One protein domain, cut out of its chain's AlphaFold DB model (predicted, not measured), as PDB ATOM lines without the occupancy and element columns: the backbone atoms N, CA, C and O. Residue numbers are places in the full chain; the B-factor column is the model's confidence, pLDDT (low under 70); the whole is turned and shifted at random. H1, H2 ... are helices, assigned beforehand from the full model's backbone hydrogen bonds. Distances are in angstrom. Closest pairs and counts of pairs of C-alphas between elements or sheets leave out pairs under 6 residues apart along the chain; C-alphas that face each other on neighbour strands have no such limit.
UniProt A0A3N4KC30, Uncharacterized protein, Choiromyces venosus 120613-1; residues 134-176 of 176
ATOM      1  N   LEU A 134     137.125 122.229 103.011       68.69
ATOM      2  CA  LEU A 134     136.776 122.719 101.689       68.69
ATOM      3  C   LEU A 134     138.064 123.020 100.916       68.69
ATOM      4  O   LEU A 134     138.979 123.661 101.439       68.69
ATOM      5  N   ASP A 135     138.114 122.558  99.671       73.50
ATOM      6  CA  ASP A 135     139.278 122.760  98.824       73.50
ATOM      7  C   ASP A 135     139.547 124.264  98.643       73.50
ATOM      8  O   ASP A 135     138.632 125.062  98.417       73.50
ATOM      9  N   GLY A 136     140.802 124.676  98.827       69.94
ATOM     10  CA  GLY A 136     141.205 126.085  98.795       69.94
ATOM     11  C   GLY A 136     141.179 126.840 100.133       69.94
ATOM     12  O   GLY A 136     141.660 127.977 100.176       69.94
ATOM     13  N   VAL A 137     140.721 126.257 101.247       70.62
ATOM     14  CA  VAL A 137     140.855 126.892 102.576       70.62
ATOM     15  C   VAL A 137     142.337 127.104 102.908       70.62
ATOM     16  O   VAL A 137     143.162 126.211 102.759       70.62
ATOM     17  N   GLY A 138     142.698 128.326 103.309       68.25
ATOM     18  CA  GLY A 138     144.083 128.693 103.622       68.25
ATOM     19  C   GLY A 138     144.960 129.020 102.407       68.25
ATOM     20  O   GLY A 138     146.014 129.621 102.591       68.25
ATOM     21  N   THR A 139     144.530 128.747 101.165       71.38
ATOM     22  CA  THR A 139     145.355 129.063  99.978       71.38
ATOM     23  C   THR A 139     145.682 130.544  99.834       71.38
ATOM     24  O   THR A 139     146.734 130.857  99.295       71.38
ATOM     25  N   GLY A 140     144.844 131.453 100.341       75.06
ATOM     26  CA  GLY A 140     145.161 132.885 100.356       75.06
ATOM     27  C   GLY A 140     146.419 133.211 101.170       75.06
ATOM     28  O   GLY A 140     147.266 133.956 100.699       75.06
ATOM     29  N   VAL A 141     146.573 132.604 102.351       75.31
ATOM     30  CA  VAL A 141     147.740 132.802 103.235       75.31
ATOM     31  C   VAL A 141     148.934 131.958 102.779       75.31
ATOM     32  O   VAL A 141     150.071 132.401 102.842       75.31
ATOM     33  N   LEU A 142     148.687 130.744 102.281       76.69
ATOM     34  CA  LEU A 142     149.745 129.799 101.908       76.69
ATOM     35  C   LEU A 142     150.366 130.068 100.524       76.69
ATOM     36  O   LEU A 142     151.364 129.435 100.178       76.69
ATOM     37  N   LYS A 143     149.769 130.955  99.716       78.75
ATOM     38  CA  LYS A 143     150.270 131.350  98.386       78.75
ATOM     39  C   LYS A 143     150.957 132.717  98.375       78.75
ATOM     40  O   LYS A 143     151.358 133.152  97.297       78.75
ATOM     41  N   THR A 144     151.073 133.405  99.512       83.94
ATOM     42  CA  THR A 144     151.800 134.679  99.524       83.94
ATOM     43  C   THR A 144     153.297 134.417  99.302       83.94
ATOM     44  O   THR A 144     153.810 133.389  99.766       83.94
ATOM     45  N   PRO A 145     153.999 135.284  98.550       80.69
ATOM     46  CA  PRO A 145     155.412 135.077  98.241       80.69
ATOM     47  C   PRO A 145     156.265 135.017  99.515       80.69
ATOM     48  O   PRO A 145     157.139 134.165  99.618       80.69
ATOM     49  N   GLU A 146     155.910 135.788 100.543       82.88
ATOM     50  CA  GLU A 146     156.614 135.825 101.827       82.88
ATOM     51  C   GLU A 146     156.531 134.477 102.558       82.88
ATOM     52  O   GLU A 146     157.502 134.019 103.159       82.88
ATOM     53  N   PHE A 147     155.376 133.803 102.492       81.94
ATOM     54  CA  PHE A 147     155.210 132.476 103.082       81.94
ATOM     55  C   PHE A 147     155.950 131.401 102.280       81.94
ATOM     56  O   PHE A 147     156.489 130.456 102.858       81.94
ATOM     57  N   ALA A 148     155.978 131.525 100.951       82.81
ATOM     58  CA  ALA A 148     156.691 130.595 100.084       82.81
ATOM     59  C   ALA A 148     158.210 130.673 100.296       82.81
ATOM     60  O   ALA A 148     158.846 129.631 100.450       82.81
ATOM     61  N   GLU A 149     158.762 131.883 100.375       84.50
ATOM     62  CA  GLU A 149     160.174 132.149 100.679       84.50
ATOM     63  C   GLU A 149     160.544 131.625 102.074       84.50
ATOM     64  O   GLU A 149     161.479 130.835 102.222       84.50
ATOM     65  N   TRP A 150     159.732 131.946 103.089       85.31
ATOM     66  CA  TRP A 150     159.908 131.439 104.451       85.31
ATOM     67  C   TRP A 150     159.863 129.904 104.530       85.31
ATOM     68  O   TRP A 150     160.687 129.301 105.216       85.31
ATOM     69  N   ARG A 151     158.930 129.252 103.820       82.00
ATOM     70  CA  ARG A 151     158.778 127.785 103.808       82.00
ATOM     71  C   ARG A 151     159.947 127.088 103.116       82.00
ATOM     72  O   ARG A 151     160.351 126.010 103.553       82.00
ATOM     73  N   ASN A 152     160.425 127.649 102.011       82.69
ATOM     74  CA  ASN A 152     161.439 127.012 101.179       82.69
ATOM     75  C   ASN A 152     162.851 127.162 101.768       82.69
ATOM     76  O   ASN A 152     163.724 126.379 101.407       82.69
ATOM     77  N   GLY A 153     163.050 128.082 102.720       72.50
ATOM     78  CA  GLY A 153     164.253 128.132 103.552       72.50
ATOM     79  C   GLY A 153     165.535 128.305 102.739       72.50
ATOM     80  O   GLY A 153     166.503 127.582 102.965       72.50
ATOM     81  N   GLU A 154     165.538 129.240 101.787       63.91
ATOM     82  CA  GLU A 154     166.691 129.485 100.905       63.91
ATOM     83  C   GLU A 154     167.942 129.986 101.655       63.91
ATOM     84  O   GLU A 154     169.057 129.811 101.171       63.91
ATOM     85  N   ASP A 155     167.792 130.472 102.891       62.16
ATOM     86  CA  ASP A 155     168.882 131.076 103.672       62.16
ATOM     87  C   ASP A 155     169.655 130.100 104.585       62.16
ATOM     88  O   ASP A 155     170.402 130.522 105.470       62.16
ATOM     89  N   GLY A 156     169.478 128.783 104.438       60.81
ATOM     90  CA  GLY A 156     170.216 127.780 105.229       60.81
ATOM     91  C   GLY A 156     169.927 127.799 106.742       60.81
ATOM     92  O   GLY A 156     170.590 127.103 107.514       60.81
ATOM     93  N   SER A 157     168.934 128.581 107.173       66.56
ATOM     94  CA  SER A 157     168.456 128.659 108.551       66.56
ATOM     95  C   SER A 157     167.579 127.454 108.913       66.56
ATOM     96  O   SER A 157     167.090 126.721 108.052       66.56
ATOM     97  N   ALA A 158     167.405 127.227 110.217       69.06
ATOM     98  CA  ALA A 158     166.636 126.120 110.775       69.06
ATOM     99  C   ALA A 158     165.237 125.996 110.146       69.06
ATOM    100  O   ALA A 158     164.626 126.986 109.748       69.06
ATOM    101  N   LYS A 159     164.723 124.757 110.095       76.25
ATOM    102  CA  LYS A 159     163.426 124.435 109.481       76.25
ATOM    103  C   LYS A 159     162.333 125.411 109.953       76.25
ATOM    104  O   LYS A 159     162.160 125.555 111.166       76.25
ATOM    105  N   PRO A 160     161.581 126.035 109.031       80.56
ATOM    106  CA  PRO A 160     160.562 127.019 109.375       80.56
ATOM    107  C   PRO A 160     159.446 126.390 110.229       80.56
ATOM    108  O   PRO A 160     158.869 125.367 109.859       80.56
ATOM    109  N   VAL A 161     159.142 126.993 111.387       82.62
ATOM    110  CA  VAL A 161     158.066 126.567 112.306       82.62
ATOM    111  C   VAL A 161     157.001 127.659 112.390       82.62
ATOM    112  O   VAL A 161     157.302 128.771 112.820       82.62
ATOM    113  N   LEU A 162     155.753 127.352 112.008       83.25
ATOM    114  CA  LEU A 162     154.621 128.275 112.155       83.25
ATOM    115  C   LEU A 162     153.819 127.933 113.411       83.25
ATOM    116  O   LEU A 162     153.302 126.826 113.556       83.25
ATOM    117  N   PHE A 163     153.687 128.910 114.306       82.50
ATOM    118  CA  PHE A 163     152.830 128.817 115.480       82.50
ATOM    119  C   PHE A 163     151.562 129.648 115.270       82.50
ATOM    120  O   PHE A 163     151.620 130.872 115.175       82.50
ATOM    121  N   CYS A 164     150.405 128.986 115.209       81.31
ATOM    122  CA  CYS A 164     149.108 129.653 115.107       81.31
ATOM    123  C   CYS A 164     148.454 129.744 116.494       81.31
ATOM    124  O   CYS A 164     148.023 128.728 117.043       81.31
ATOM    125  N   SER A 165     148.339 130.953 117.050       86.31
ATOM    126  CA  SER A 165     147.575 131.210 118.278       86.31
ATOM    127  C   SER A 165     146.148 131.668 117.957       86.31
ATOM    128  O   SER A 165     145.845 132.110 116.851       86.31
ATOM    129  N   GLY A 166     145.236 131.504 118.912       84.94
ATOM    130  CA  GLY A 166     143.859 131.981 118.795       84.94
ATOM    131  C   GLY A 166     142.934 131.260 119.762       84.94
ATOM    132  O   GLY A 166     143.301 130.203 120.291       84.94
ATOM    133  N   ASP A 167     141.725 131.780 119.942       86.38
ATOM    134  CA  ASP A 167     140.757 131.218 120.883       86.38
ATOM    135  C   ASP A 167     140.374 129.766 120.537       86.38
ATOM    136  O   ASP A 167     140.490 129.319 119.382       86.38
ATOM    137  N   PRO A 168     139.957 128.960 121.525       82.56
ATOM    138  CA  PRO A 168     139.398 127.641 121.264       82.56
ATOM    139  C   PRO A 168     138.235 127.729 120.261       82.56
ATOM    140  O   PRO A 168     137.365 128.583 120.381       82.56
ATOM    141  N   GLY A 169     138.216 126.849 119.256       78.19
ATOM    142  CA  GLY A 169     137.124 126.784 118.274       78.19
ATOM    143  C   GLY A 169     137.271 127.651 117.016       78.19
ATOM    144  O   GLY A 169     136.527 127.422 116.070       78.19
ATOM    145  N   VAL A 170     138.268 128.542 116.908       80.56
ATOM    146  CA  VAL A 170     138.480 129.407 115.710       80.56
ATOM    147  C   VAL A 170     138.942 128.667 114.444       80.56
ATOM    148  O   VAL A 170     139.340 129.281 113.462       80.56
ATOM    149  N   GLY A 171     138.943 127.334 114.462       73.44
ATOM    150  CA  GLY A 171     139.255 126.542 113.276       73.44
ATOM    151  C   GLY A 171     140.743 126.439 112.930       73.44
ATOM    152  O   GLY A 171     141.066 126.120 111.794       73.44
ATOM    153  N   LYS A 172     141.666 126.617 113.888       82.50
ATOM    154  CA  LYS A 172     143.112 126.371 113.663       82.50
ATOM    155  C   LYS A 172     143.387 124.990 113.047       82.50
ATOM    156  O   LYS A 172     144.202 124.866 112.147       82.50
ATOM    157  N   THR A 173     142.648 123.972 113.490       75.12
ATOM    158  CA  THR A 173     142.719 122.594 112.970       75.12
ATOM    159  C   THR A 173     142.166 122.446 111.547       75.12
ATOM    160  O   THR A 173     142.410 121.440 110.898       75.12
ATOM    161  N   TYR A 174     141.405 123.417 111.042       66.19
ATOM    162  CA  TYR A 174     140.931 123.427 109.655       66.19
ATOM    163  C   TYR A 174     141.935 124.083 108.698       66.19
ATOM    164  O   TYR A 174     141.809 123.905 107.491       66.19
ATOM    165  N   LEU A 175     142.929 124.813 109.218       67.31
ATOM    166  CA  LEU A 175     144.002 125.419 108.422       67.31
ATOM    167  C   LEU A 175     145.182 124.463 108.160       67.31
ATOM    168  O   LEU A 175     145.939 124.705 107.225       67.31
ATOM    169  N   TRP A 176     145.326 123.397 108.960       60.88
ATOM    170  CA  TRP A 176     146.473 122.476 108.991       60.88
ATOM    171  C   TRP A 176     146.037 121.056 109.180       60.88
ATOM    172  O   TRP A 176     146.400 120.180 108.370       60.88
TER     173      TRP A 176
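This is residues 134 to 176 of the 176 residues of an uncharacterized protein of Choiromyces venosus 120613-1 (UniProt A0A3N4KC30). This model has little regular structure: it is an open, elongated loop, with helices H2 and H1 along one long side and residues 153 to 171 folding back along the other to H3. Residues 153 to 158 and 165 to 171 stick out. The printed part has 43 residues, with named helices H1, H2, H3 in that order and no named strand; it is all helix, with only 16 residues in named elements. It is loose, with a radius of gyration of the C-alphas of 12.4 A and spans of 35 by 21 by 12 A.

Find C-alpha 145 at (155.412, 135.077, 98.241); from there H2, residues 145 to 152, runs 10.5 A. H1, residues 139 to 142, spans 4.9 A. H3, residues 172 to 175, spans 5.4 A and ends at (144.002, 125.419, 108.422).

H2 and H1 are close but not clearly touching; their closest C-alphas, Ala 148 and Leu 142, are 7.2 A apart. H3 is apart from both. In H2 every O i to N i+4 pair is within hydrogen-bond range; H1 and H3 are too short for one, and their O i to N i+3 pairs within range are 0 of 1 and 1 of 1.

The farthest C-alphas, Gly 156 and Gly 169, are 35.6 A apart. The printed part has no cut; the link from H2 to H3 is long. Look for pLDDT under 70 at residues 134, 136, 138, 154 to 158 and 174 to 176.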